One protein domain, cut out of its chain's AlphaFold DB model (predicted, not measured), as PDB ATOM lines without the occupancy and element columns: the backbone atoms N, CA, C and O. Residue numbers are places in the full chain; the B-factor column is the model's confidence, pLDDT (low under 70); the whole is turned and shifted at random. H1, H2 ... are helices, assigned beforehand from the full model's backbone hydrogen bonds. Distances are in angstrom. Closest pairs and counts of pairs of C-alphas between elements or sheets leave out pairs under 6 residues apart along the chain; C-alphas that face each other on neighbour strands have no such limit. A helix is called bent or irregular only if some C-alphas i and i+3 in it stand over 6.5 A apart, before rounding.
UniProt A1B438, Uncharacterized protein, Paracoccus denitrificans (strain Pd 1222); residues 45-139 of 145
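What this domain is: This is residues 45 to 139 of the 145 residues of an uncharacterized protein of Paracoccus denitrificans (strain Pd 1222) (UniProt A1B438). One long helix, H1, runs along the length of the domain as its core, and three shorter helices, H2, H3 and H4, are set round it on different sides, each crossing it steeply. Long loops join them, and the loop of residues 70 to 81 turns back beyond the end of H1. The printed part has 95 residues with four named helices, in the order H1, H2, H3, H4, and no named strand; the class is all helix. The whole is compact, with a radius of gyration of the C-alphas of 13.7 A, and elongated in outline, spanning 43 by 26 by 23 A.

Where its parts are: H1, residues 47 to 69, begins at C-alpha 47 at (166.293, 125.953, 157.586) and ends at C-alpha 69 at (145.335, 137.924, 135.077), 33.0 A from first to last C-alpha. Residues 70 to 71 pair antiparallel with residues 75 to 76. H2, residues 82 to 92, is 15.2 A long and irregular: C-alphas 83 and 86 are 7.3 A apart. H3 holds residues 108 to 115 and is 10.6 A long. H4, residues 128 to 137, is 14.4 A long and ends at C-alpha 137 at (164.252, 128.934, 146.615).

How they stand to each other: H1 is the hub, touching the three other helices, and the helix packing is mostly crossed. With its residues 58 to 65 alone it touches H2, opposite ways at a steep tilt of 55 degrees; the closest C-alphas, of Val 58 and Ala 87, are 5.5 A apart. With residues 56 to 64 alone it touches H3, the same way at a steep tilt of 64 degrees; the closest C-alphas, of Asp 56 and Thr 108, are 4.7 A apart. H1 and H4 only just touch, with 3 pairs of C-alphas within 8 A, through residues 54 to 57 of H1 alone; they run opposite ways at a steep tilt of 56 degrees, and the closest C-alphas, of Cys 54 and Cys 137, are 5.6 A apart. H3 and H4 also only just touch, with 3 such pairs, the closest being the C-alphas of Phe 115 and Tyr 130 at 6.8 A. H2 is apart from H3 and from H4. In H1, H3 and H4 every O i to N i+4 pair is within hydrogen-bond range; in H2 4 of 7 are.

The domain as a whole: The two C-alphas farthest apart, those of Asp 45 and Val 73, are 44.6 A apart. The printed part has no cut, and its three links between helices are long, of 12, 15 and 12 residues. The mean pLDDT of the printed part is 77.5; residues 91 to 101, 103 to 104 and 117 to 126 are under 70.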
ATOM      1  N   ASP A  45     171.005 130.643 157.103       86.56
ATOM      2  CA  ASP A  45     171.432 129.327 157.596       86.56
ATOM      3  C   ASP A  45     170.342 128.600 158.415       86.56
ATOM      4  O   ASP A  45     170.450 127.400 158.674       86.56
ATOM      5  N   ASP A  46     169.270 129.291 158.822       88.94
ATOM      6  CA  ASP A  46     168.137 128.680 159.522       88.94
ATOM      7  C   ASP A  46     167.168 128.049 158.511       88.94
ATOM      8  O   ASP A  46     166.420 128.724 157.796       88.94
ATOM      9  N   ALA A  47     167.144 126.716 158.489       85.06
ATOM     10  CA  ALA A  47     166.293 125.953 157.586       85.06
ATOM     11  C   ALA A  47     164.793 126.258 157.759       85.06
ATOM     12  O   ALA A  47     164.076 126.322 156.760       85.06
ATOM     13  N   ALA A  48     164.293 126.464 158.982       84.19
ATOM     14  CA  ALA A  48     162.878 126.767 159.213       84.19
ATOM     15  C   ALA A  48     162.532 128.180 158.725       84.19
ATOM     16  O   ALA A  48     161.473 128.392 158.121       84.19
ATOM     17  N   TYR A  49     163.442 129.135 158.922       87.50
ATOM     18  CA  TYR A  49     163.316 130.492 158.394       87.50
ATOM     19  C   TYR A  49     163.278 130.501 156.862       87.50
ATOM     20  O   TYR A  49     162.327 131.019 156.271       87.50
ATOM     21  N   VAL A  50     164.257 129.861 156.214       87.50
ATOM     22  CA  VAL A  50     164.349 129.767 154.749       87.50
ATOM     23  C   VAL A  50     163.112 129.096 154.164       87.50
ATOM     24  O   VAL A  50     162.530 129.603 153.207       87.50
ATOM     25  N   GLN A  51     162.658 127.990 154.757       85.69
ATOM     26  CA  GLN A  51     161.440 127.313 154.317       85.69
ATOM     27  C   GLN A  51     160.220 128.240 154.394       85.69
ATOM     28  O   GLN A  51     159.449 128.331 153.441       85.69
ATOM     29  N   THR A  52     160.064 128.974 155.496       86.06
ATOM     30  CA  THR A  52     158.960 129.930 155.681       86.06
ATOM     31  C   THR A  52     159.008 131.049 154.643       86.06
ATOM     32  O   THR A  52     157.998 131.339 154.005       86.06
ATOM     33  N   ARG A  53     160.189 131.639 154.418       88.62
ATOM     34  CA  ARG A  53     160.410 132.683 153.408       88.62
ATOM     35  C   ARG A  53     160.104 132.177 151.999       88.62
ATOM     36  O   ARG A  53     159.375 132.844 151.277       88.62
ATOM     37  N   CYS A  54     160.571 130.985 151.626       88.19
ATOM     38  CA  CYS A  54     160.311 130.411 150.304       88.19
ATOM     39  C   CYS A  54     158.838 130.035 150.082       88.19
ATOM     40  O   CYS A  54     158.318 130.239 148.985       88.19
ATOM     41  N   ARG A  55     158.143 129.529 151.109       87.12
ATOM     42  CA  ARG A  55     156.689 129.299 151.058       87.12
ATOM     43  C   ARG A  55     155.944 130.603 150.773       87.12
ATOM     44  O   ARG A  55     155.142 130.673 149.845       87.12
ATOM     45  N   ASP A  56     156.234 131.636 151.554       88.56
ATOM     46  CA  ASP A  56     155.529 132.915 151.486       88.56
ATOM     47  C   ASP A  56     155.887 133.707 150.221       88.56
ATOM     48  O   ASP A  56     155.025 134.363 149.637       88.56
ATOM     49  N   PHE A  57     157.120 133.572 149.727       89.94
ATOM     50  CA  PHE A  57     157.552 134.068 148.420       89.94
ATOM     51  C   PHE A  57     156.688 133.506 147.281       89.94
ATOM     52  O   PHE A  57     156.214 134.254 146.419       89.94
ATOM     53  N   VAL A  58     156.442 132.192 147.277       88.25
ATOM     54  CA  VAL A  58     155.589 131.543 146.271       88.25
ATOM     55  C   VAL A  58     154.140 131.990 146.419       88.25
ATOM     56  O   VAL A  58     153.527 132.344 145.415       88.25
ATOM     57  N   GLN A  59     153.600 132.054 147.639       87.81
ATOM     58  CA  GLN A  59     152.235 132.545 147.869       87.81
ATOM     59  C   GLN A  59     152.049 133.985 147.380       87.81
ATOM     60  O   GLN A  59     151.072 134.284 146.689       87.81
ATOM     61  N   ALA A  60     153.006 134.869 147.671       88.81
ATOM     62  CA  ALA A  60     153.007 136.229 147.150       88.81
ATOM     63  C   ALA A  60     153.064 136.226 145.613       88.81
ATOM     64  O   ALA A  60     152.279 136.911 144.962       88.81
ATOM     65  N   THR A  61     153.920 135.394 145.014       87.88
ATOM     66  CA  THR A  61     154.040 135.264 143.551       87.88
ATOM     67  C   THR A  61     152.747 134.752 142.896       87.88
ATOM     68  O   THR A  61     152.349 135.233 141.833       87.88
ATOM     69  N   ILE A  62     152.039 133.822 143.542       86.94
ATOM     70  CA  ILE A  62     150.723 133.331 143.115       86.94
ATOM     71  C   ILE A  62     149.688 134.463 143.138       86.94
ATOM     72  O   ILE A  62     148.952 134.642 142.162       86.94
ATOM     73  N   ALA A  63     149.647 135.250 144.218       86.69
ATOM     74  CA  ALA A  63     148.748 136.397 144.335       86.69
ATOM     75  C   ALA A  63     149.014 137.430 143.229       86.69
ATOM     76  O   ALA A  63     148.079 137.876 142.564       86.69
ATOM     77  N   VAL A  64     150.285 137.721 142.946       85.75
ATOM     78  CA  VAL A  64     150.696 138.567 141.815       85.75
ATOM     79  C   VAL A  64     150.168 138.018 140.492       85.75
ATOM     80  O   VAL A  64     149.562 138.757 139.717       85.75
ATOM     81  N   GLY A  65     150.321 136.717 140.236       84.75
ATOM     82  CA  GLY A  65     149.789 136.086 139.026       84.75
ATOM     83  C   GLY A  65     148.266 136.195 138.907       84.75
ATOM     84  O   GLY A  65     147.735 136.374 137.812       84.75
ATOM     85  N   MET A  66     147.526 136.124 140.016       84.69
ATOM     86  CA  MET A  66     146.075 136.359 140.012       84.69
ATOM     87  C   MET A  66     145.713 137.807 139.669       84.69
ATOM     88  O   MET A  66     144.776 138.019 138.894       84.69
ATOM     89  N   VAL A  67     146.458 138.779 140.202       83.06
ATOM     90  CA  VAL A  67     146.269 140.209 139.912       83.06
ATOM     91  C   VAL A  67     146.589 140.512 138.450       83.06
ATOM     92  O   VAL A  67     145.775 141.127 137.772       83.06
ATOM     93  N   LEU A  68     147.706 140.014 137.916       80.50
ATOM     94  CA  LEU A  68     148.078 140.227 136.511       80.50
ATOM     95  C   LEU A  68     147.025 139.677 135.539       80.50
ATOM     96  O   LEU A  68     146.705 140.326 134.541       80.50
ATOM     97  N   ARG A  69     146.435 138.516 135.856       84.44
ATOM     98  CA  ARG A  69     145.335 137.924 135.077       84.44
ATOM     99  C   ARG A  69     144.032 138.702 135.170       84.44
ATOM    100  O   ARG A  69     143.179 138.522 134.309       84.44
ATOM    101  N   SER A  70     143.847 139.519 136.202       82.06
ATOM    102  CA  SER A  70     142.574 140.166 136.512       82.06
ATOM    103  C   SER A  70     142.701 141.677 136.370       82.06
ATOM    104  O   SER A  70     143.140 142.367 137.283       82.06
ATOM    105  N   ASN A  71     142.283 142.215 135.225       75.75
ATOM    106  CA  ASN A  71     142.261 143.655 135.004       75.75
ATOM    107  C   ASN A  71     140.818 144.188 135.130       75.75
ATOM    108  O   ASN A  71     139.939 143.714 134.411       75.75
ATOM    109  N   PRO A  72     140.547 145.186 135.991       70.38
ATOM    110  CA  PRO A  72     139.191 145.707 136.182       70.38
ATOM    111  C   PRO A  72     138.635 146.454 134.957       70.38
ATOM    112  O   PRO A  72     137.427 146.633 134.854       70.38
ATOM    113  N   VAL A  73     139.495 146.879 134.027       77.75
ATOM    114  CA  VAL A  73     139.128 147.602 132.800       77.75
ATOM    115  C   VAL A  73     138.949 146.647 131.620       77.75
ATOM    116  O   VAL A  73     137.966 146.741 130.895       77.75
ATOM    117  N   THR A  74     139.890 145.722 131.408       76.31
ATOM    118  CA  THR A  74     139.894 144.831 130.230       76.31
ATOM    119  C   THR A  74     139.374 143.421 130.512       76.31
ATOM    120  O   THR A  74     139.356 142.594 129.606       76.31
ATOM    121  N   GLY A  75     138.995 143.115 131.752       81.12
ATOM    122  CA  GLY A  75     138.572 141.778 132.165       81.12
ATOM    123  C   GLY A  75     139.736 140.815 132.425       81.12
ATOM    124  O   GLY A  75     140.872 141.229 132.683       81.12
ATOM    125  N   ARG A  76     139.434 139.511 132.402       84.75
ATOM    126  CA  ARG A  76     140.398 138.439 132.687       84.75
ATOM    127  C   ARG A  76     141.148 138.010 131.423       84.75
ATOM    128  O   ARG A  76     140.525 137.753 130.400       84.75
ATOM    129  N   ASP A  77     142.465 137.874 131.526       85.50
ATOM    130  CA  ASP A  77     143.345 137.372 130.464       85.50
ATOM    131  C   ASP A  77     144.323 136.357 131.062       85.50
ATOM    132  O   ASP A  77     145.199 136.718 131.847       85.50
ATOM    133  N   GLU A  78     144.160 135.078 130.720       81.75
ATOM    134  CA  GLU A  78     144.956 133.984 131.294       81.75
ATOM    135  C   GLU A  78     146.425 134.012 130.879       81.75
ATOM    136  O   GLU A  78     147.253 133.444 131.587       81.75
ATOM    137  N   LYS A  79     146.757 134.692 129.772       80.88
ATOM    138  CA  LYS A  79     148.142 134.828 129.303       80.88
ATOM    139  C   LYS A  79     148.916 135.873 130.107       80.88
ATOM    140  O   LYS A  79     150.147 135.859 130.135       80.88
ATOM    141  N   ARG A  80     148.223 136.799 130.780       75.69
ATOM    142  CA  ARG A  80     148.874 137.759 131.682       75.69
ATOM    143  C   ARG A  80     149.334 137.020 132.933       75.69
ATOM    144  O   ARG A  80     148.581 136.260 133.516       75.69
ATOM    145  N   GLY A  81     150.579 137.227 133.349       75.56
ATOM    146  CA  GLY A  81     151.158 136.490 134.479       75.56
ATOM    147  C   GLY A  81     151.756 135.122 134.126       75.56
ATOM    148  O   GLY A  81     152.151 134.396 135.035       75.56
ATOM    149  N   ASP A  82     151.907 134.784 132.839       81.62
ATOM    150  CA  ASP A  82     152.620 133.568 132.406       81.62
ATOM    151  C   ASP A  82     154.039 133.462 132.994       81.62
ATOM    152  O   ASP A  82     154.525 132.380 133.315       81.62
ATOM    153  N   SER A  83     154.693 134.596 133.220       77.38
ATOM    154  CA  SER A  83     156.021 134.667 133.830       77.38
ATOM    155  C   SER A  83     156.107 134.211 135.286       77.38
ATOM    156  O   SER A  83     157.181 133.829 135.759       77.38
ATOM    157  N   VAL A  84     154.986 134.267 136.002       84.12
ATOM    158  CA  VAL A  84     154.846 133.852 137.398       84.12
ATOM    159  C   VAL A  84     154.039 132.559 137.515       84.12
ATOM    160  O   VAL A  84     153.820 132.071 138.620       84.12
ATOM    161  N   ARG A  85     153.642 131.953 136.384       82.94
ATOM    162  CA  ARG A  85     152.844 130.719 136.334       82.94
ATOM    163  C   ARG A  85     153.530 129.530 136.996       82.94
ATOM    164  O   ARG A  85     152.847 128.712 137.601       82.94
ATOM    165  N   TRP A  86     154.862 129.498 136.982       83.69
ATOM    166  CA  TRP A  86     155.651 128.494 137.703       83.69
ATOM    167  C   TRP A  86     155.252 128.394 139.187       83.69
ATOM    168  O   TRP A  86     155.225 127.302 139.742       83.69
ATOM    169  N   ALA A  87     154.873 129.504 139.830       82.69
ATOM    170  CA  ALA A  87     154.477 129.503 141.237       82.69
ATOM    171  C   ALA A  87     153.121 128.811 141.457       82.69
ATOM    172  O   ALA A  87     152.919 128.167 142.480       82.69
ATOM    173  N   LEU A  88     152.206 128.885 140.484       76.00
ATOM    174  CA  LEU A  88     150.938 128.145 140.522       76.00
ATOM    175  C   LEU A  88     151.165 126.643 140.343       76.00
ATOM    176  O   LEU A  88     150.486 125.836 140.970       76.00
ATOM    177  N   GLU A  89     152.124 126.265 139.500       74.88
ATOM    178  CA  GLU A  89     152.504 124.864 139.292       74.88
ATOM    179  C   GLU A  89     153.125 124.264 140.569       74.88
ATOM    180  O   GLU A  89     152.869 123.102 140.882       74.88
ATOM    181  N   VAL A  90     153.847 125.065 141.365       71.56
ATOM    182  CA  VAL A  90     154.352 124.660 142.691       71.56
ATOM    183  C   VAL A  90     153.218 124.314 143.664       71.56
ATOM    184  O   VAL A  90     153.355 123.340 144.390       71.56
ATOM    185  N   ASP A  91     152.121 125.076 143.683       65.50
ATOM    186  CA  ASP A  91     150.992 124.862 144.609       65.50
ATOM    187  C   ASP A  91     150.050 123.728 144.161       65.50
ATOM    188  O   ASP A  91     149.464 123.027 144.983       65.50
ATOM    189  N   THR A  92     149.911 123.525 142.848       58.19
ATOM    190  CA  THR A  92     148.894 122.626 142.270       58.19
ATOM    191  C   THR A  92     149.418 121.252 141.852       58.19
ATOM    192  O   THR A  92     148.665 120.280 141.896       58.19
ATOM    193  N   VAL A  93     150.685 121.142 141.433       56.34
ATOM    194  CA  VAL A  93     151.251 119.904 140.856       56.34
ATOM    195  C   VAL A  93     152.168 119.175 141.842       56.34
ATOM    196  O   VAL A  93     152.389 117.968 141.718       56.34
ATOM    197  N   LYS A  94     152.706 119.876 142.841       55.78
ATOM    198  CA  LYS A  94     153.655 119.329 143.815       55.78
ATOM    199  C   LYS A  94     153.212 119.698 145.230       55.78
ATOM    200  O   LYS A  94     152.654 120.757 145.466       55.78
ATOM    201  N   SER A  95     153.476 118.824 146.198       52.78
ATOM    202  CA  SER A  95     153.447 119.222 147.602       52.78
ATOM    203  C   SER A  95     154.742 119.966 147.910       52.78
ATOM    204  O   SER A  95     155.825 119.492 147.563       52.78
ATOM    205  N   PHE A  96     154.650 121.126 148.560       60.09
ATOM    206  CA  PHE A  96     155.809 121.778 149.164       60.09
ATOM    207  C   PHE A  96     156.473 120.783 150.133       60.09
ATOM    208  O   PHE A  96     155.879 120.473 151.165       60.09
ATOM    209  N   PRO A  97     157.692 120.279 149.872       52.03
ATOM    210  CA  PRO A  97     158.351 119.342 150.779       52.03
ATOM    211  C   PRO A  97     158.979 120.063 151.984       52.03
ATOM    212  O   PRO A  97     159.917 119.547 152.587       52.03
ATOM    213  N   LEU A  98     158.522 121.278 152.316       56.53
ATOM    214  CA  LEU A  98     159.104 122.083 153.385       56.53
ATOM    215  C   LEU A  98     158.750 121.428 154.722       56.53
ATOM    216  O   LEU A  98     157.608 121.466 155.173       56.53
ATOM    217  N   ALA A  99     159.751 120.770 155.300       55.09
ATOM    218  CA  ALA A  99     159.639 119.853 156.425       55.09
ATOM    219  C   ALA A  99     159.070 120.477 157.716       55.09
ATOM    220  O   ALA A  99     158.556 119.742 158.558       55.09
ATOM    221  N   SER A 100     159.141 121.799 157.897       61.84
ATOM    222  CA  SER A 100     158.436 122.534 158.957       61.84
ATOM    223  C   SER A 100     158.645 124.039 158.801       61.84
ATOM    224  O   SER A 100     159.709 124.540 159.166       61.84
ATOM    225  N   PRO A 101     157.647 124.797 158.323       64.25
ATOM    226  CA  PRO A 101     157.729 126.243 158.407       64.25
ATOM    227  C   PRO A 101     157.547 126.716 159.855       64.25
ATOM    228  O   PRO A 101     156.880 126.069 160.671       64.25
ATOM    229  N   MET A 102     158.082 127.895 160.160       71.38
ATOM    230  CA  MET A 102     157.762 128.633 161.376       71.38
ATOM    231  C   MET A 102     156.247 128.877 161.426       71.38
ATOM    232  O   MET A 102     155.641 129.316 160.446       71.38
ATOM    233  N   LYS A 103     155.617 128.569 162.567       65.19
ATOM    234  CA  LYS A 103     154.155 128.672 162.722       65.19
ATOM    235  C   LYS A 103     153.655 130.109 162.868       65.19
ATOM    236  O   LYS A 103     152.519 130.385 162.507       65.19
ATOM    237  N   GLU A 104     154.487 131.001 163.394       64.19
ATOM    238  CA  GLU A 104     154.052 132.325 163.866       64.19
ATOM    239  C   GLU A 104     154.545 133.482 162.992       64.19
ATOM    240  O   GLU A 104     154.250 134.639 163.271       64.19
ATOM    241  N   THR A 105     155.288 133.199 161.921       75.12
ATOM    242  CA  THR A 105     155.840 134.239 161.050       75.12
ATOM    243  C   THR A 105     155.320 134.072 159.633       75.12
ATOM    244  O   THR A 105     155.460 133.003 159.036       75.12
ATOM    245  N   SER A 106     154.734 135.146 159.096       82.44
ATOM    246  CA  SER A 106     154.457 135.268 157.670       82.44
ATOM    247  C   SER A 106     155.178 136.473 157.078       82.44
ATOM    248  O   SER A 106     155.134 137.575 157.619       82.44
ATOM    249  N   PHE A 107     155.821 136.247 155.941       87.44
ATOM    250  CA  PHE A 107     156.501 137.233 155.114       87.44
ATOM    251  C   PHE A 107     155.697 137.593 153.862       87.44
ATOM    252  O   PHE A 107     156.149 138.422 153.080       87.44
ATOM    253  N   THR A 108     154.510 137.011 153.652       85.94
ATOM    254  CA  THR A 108     153.729 137.191 152.416       85.94
ATOM    255  C   THR A 108     153.434 138.664 152.139       85.94
ATOM    256  O   THR A 108     153.660 139.132 151.026       85.94
ATOM    257  N   LYS A 109     153.000 139.427 153.153       85.12
ATOM    258  CA  LYS A 109     152.785 140.876 153.011       85.12
ATOM    259  C   LYS A 109     154.081 141.611 152.670       85.12
ATOM    260  O   LYS A 109     154.090 142.413 151.747       85.12
ATOM    261  N   ALA A 110     155.169 141.299 153.368       87.06
ATOM    262  CA  ALA A 110     156.456 141.934 153.124       87.06
ATOM    263  C   ALA A 110     156.972 141.647 151.700       87.06
ATOM    264  O   ALA A 110     157.524 142.540 151.064       87.06
ATOM    265  N   TYR A 111     156.734 140.444 151.162       88.19
ATOM    266  CA  TYR A 111     157.050 140.109 149.770       88.19
ATOM    267  C   TYR A 111     156.192 140.892 148.781       88.19
ATOM    268  O   TYR A 111     156.730 141.424 147.815       88.19
ATOM    269  N   LEU A 112     154.882 140.997 149.020       85.69
ATOM    270  CA  LEU A 112     153.995 141.807 148.180       85.69
ATOM    271  C   LEU A 112     154.420 143.280 148.172       85.69
ATOM    272  O   LEU A 112     154.500 143.881 147.103       85.69
ATOM    273  N   ASP A 113     154.753 143.828 149.340       84.12
ATOM    274  CA  ASP A 113     155.239 145.200 149.477       84.12
ATOM    275  C   ASP A 113     156.595 145.376 148.756       84.12
ATOM    276  O   ASP A 113     156.804 146.368 148.058       84.12
ATOM    277  N   ALA A 114     157.501 144.394 148.856       83.19
ATOM    278  CA  ALA A 114     158.827 144.430 148.233       83.19
ATOM    279  C   ALA A 114     158.809 144.224 146.709       83.19
ATOM    280  O   ALA A 114     159.686 144.735 146.013       83.19
ATOM    281  N   PHE A 115     157.832 143.491 146.172       80.00
ATOM    282  CA  PHE A 115     157.659 143.373 144.725       80.00
ATOM    283  C   PHE A 115     157.211 144.687 144.078       80.00
ATOM    284  O   PHE A 115     157.483 144.904 142.897       80.00
ATOM    285  N   GLY A 116     156.576 145.565 144.860       70.56
ATOM    286  CA  GLY A 116     156.110 146.868 144.417       70.56
ATOM    287  C   GLY A 116     154.873 146.804 143.519       70.56
ATOM    288  O   GLY A 116     154.156 145.804 143.445       70.56
ATOM    289  N   GLY A 117     154.596 147.925 142.850       63.94
ATOM    290  CA  GLY A 117     153.488 148.037 141.907       63.94
ATOM    291  C   GLY A 117     153.763 147.261 140.618       63.94
ATOM    292  O   GLY A 117     154.811 147.423 139.999       63.94
ATOM    293  N   PHE A 118     152.794 146.454 140.191       63.25
ATOM    294  CA  PHE A 118     152.857 145.726 138.928       63.25
ATOM    295  C   PHE A 118     152.238 146.547 137.809       63.25
ATOM    296  O   PHE A 118     151.023 146.751 137.767       63.25
ATOM    297  N   GLU A 119     153.059 146.989 136.864       58.78
ATOM    298  CA  GLU A 119     152.534 147.497 135.606       58.78
ATOM    299  C   GLU A 119     151.987 146.329 134.778       58.78
ATOM    300  O   GLU A 119     152.667 145.333 134.550       58.78
ATOM    301  N   ILE A 120     150.756 146.467 134.279       55.72
ATOM    302  CA  ILE A 120     150.047 145.441 133.486       55.72
ATOM    303  C   ILE A 120     150.838 145.009 132.236       55.72
ATOM    304  O   ILE A 120     150.643 143.906 131.728       55.72
ATOM    305  N   HIS A 121     151.728 145.871 131.738       54.22
ATOM    306  CA  HIS A 121     152.567 145.611 130.568       54.22
ATOM    307  C   HIS A 121     153.939 145.022 130.904       54.22
ATOM    308  O   HIS A 121     154.687 144.679 129.989       54.22
ATOM    309  N   GLN A 122     154.285 144.893 132.184       58.66
ATOM    310  CA  GLN A 122     155.551 144.298 132.569       58.66
ATOM    311  C   GLN A 122     155.414 142.779 132.628       58.66
ATOM    312  O   GLN A 122     154.560 142.250 133.343       58.66
ATOM    313  N   PRO A 123     156.259 142.049 131.883       52.97
ATOM    314  CA  PRO A 123     156.159 140.611 131.840       52.97
ATOM    315  C   PRO A 123     156.571 139.989 133.167       52.97
ATOM    316  O   PRO A 123     156.156 138.874 133.383       52.97
ATOM    317  N   GLN A 124     157.349 140.630 134.047       60.88
ATOM    318  CA  GLN A 124     157.854 140.054 135.306       60.88
ATOM    319  C   GLN A 124     157.914 141.108 136.423       60.88
ATOM    320  O   GLN A 124     158.042 142.291 136.105       60.88
ATOM    321  N   PRO A 125     157.888 140.703 137.714       63.22
ATOM    322  CA  PRO A 125     158.262 141.595 138.811       63.22
ATOM    323  C   PRO A 125     159.675 142.150 138.576       63.22
ATOM    324  O   PRO A 125     160.617 141.383 138.381       63.22
ATOM    325  N   THR A 126     159.830 143.474 138.584       64.19
ATOM    326  CA  THR A 126     161.128 144.150 138.382       64.19
ATOM    327  C   THR A 126     161.952 144.262 139.660       64.19
ATOM    328  O   THR A 126     163.136 144.596 139.606       64.19
ATOM    329  N   ALA A 127     161.357 143.949 140.811       72.44
ATOM    330  CA  ALA A 127     162.043 143.968 142.088       72.44
ATOM    331  C   ALA A 127     163.210 142.967 142.103       72.44
ATOM    332  O   ALA A 127     163.024 141.770 141.885       72.44
ATOM    333  N   THR A 128     164.417 143.443 142.419       77.50
ATOM    334  CA  THR A 128     165.639 142.621 142.479       77.50
ATOM    335  C   THR A 128     165.484 141.399 143.387       77.50
ATOM    336  O   THR A 128     165.963 140.316 143.048       77.50
ATOM    337  N   ILE A 129     164.747 141.549 144.493       85.31
ATOM    338  CA  ILE A 129     164.461 140.456 145.427       85.31
ATOM    339  C   ILE A 129     163.700 139.301 144.769       85.31
ATOM    340  O   ILE A 129     163.938 138.152 145.114       85.31
ATOM    341  N   TYR A 130     162.837 139.571 143.783       86.88
ATOM    342  CA  TYR A 130     162.087 138.518 143.103       86.88
ATOM    343  C   TYR A 130     163.018 137.545 142.379       86.88
ATOM    344  O   TYR A 130     162.909 136.335 142.561       86.88
ATOM    345  N   ALA A 131     163.945 138.063 141.570       85.94
ATOM    346  CA  ALA A 131     164.868 137.224 140.811       85.94
ATOM    347  C   ALA A 131     165.803 136.435 141.740       85.94
ATOM    348  O   ALA A 131     166.028 135.245 141.525       85.94
ATOM    349  N   GLN A 132     166.310 137.085 142.789       89.94
ATOM    350  CA  GLN A 132     167.255 136.473 143.720       89.94
ATOM    351  C   GLN A 132     166.599 135.397 144.587       89.94
ATOM    352  O   GLN A 132     167.114 134.280 144.647       89.94
ATOM    353  N   ASP A 133     165.441 135.680 145.184       91.00
ATOM    354  CA  ASP A 133     164.742 134.707 146.026       91.00
ATOM    355  C   ASP A 133     164.128 133.581 145.182       91.00
ATOM    356  O   ASP A 133     164.117 132.435 145.626       91.00
ATOM    357  N   LYS A 134     163.730 133.837 143.923       88.19
ATOM    358  CA  LYS A 134     163.358 132.767 142.980       88.19
ATOM    359  C   LYS A 134     164.501 131.781 142.780       88.19
ATOM    360  O   LYS A 134     164.284 130.577 142.894       88.19
ATOM    361  N   THR A 135     165.706 132.272 142.492       88.19
ATOM    362  CA  THR A 135     166.889 131.419 142.317       88.19
ATOM    363  C   THR A 135     167.266 130.706 143.612       88.19
ATOM    364  O   THR A 135     167.582 129.521 143.568       88.19
ATOM    365  N   PHE A 136     167.203 131.388 144.756       89.50
ATOM    366  CA  PHE A 136     167.548 130.804 146.053       89.50
ATOM    367  C   PHE A 136     166.577 129.695 146.467       89.50
ATOM    368  O   PHE A 136     166.994 128.645 146.948       89.50
ATOM    369  N   CYS A 137     165.278 129.904 146.259       87.62
ATOM    370  CA  CYS A 137     164.252 128.934 146.615       87.62
ATOM    371  C   CYS A 137     164.138 127.789 145.600       87.62
ATOM    372  O   CYS A 137     163.691 126.708 145.974       87.62
ATOM    373  N   ALA A 138     164.555 127.984 144.343       82.81
ATOM    374  CA  ALA A 138     164.422 126.997 143.267       82.81
ATOM    375  C   ALA A 138     164.910 125.571 143.600       82.81
ATOM    376  O   ALA A 138     164.230 124.652 143.173       82.81
ATOM    377  N   PRO A 139     166.003 125.328 144.352       76.81
ATOM    378  CA  PRO A 139     166.408 123.971 144.739       76.81
ATOM    379  C   PRO A 139     165.509 123.324 145.806       76.81
ATOM    380  O   PRO A 139     165.425 122.103 145.898       76.81
TER     381      PRO A 139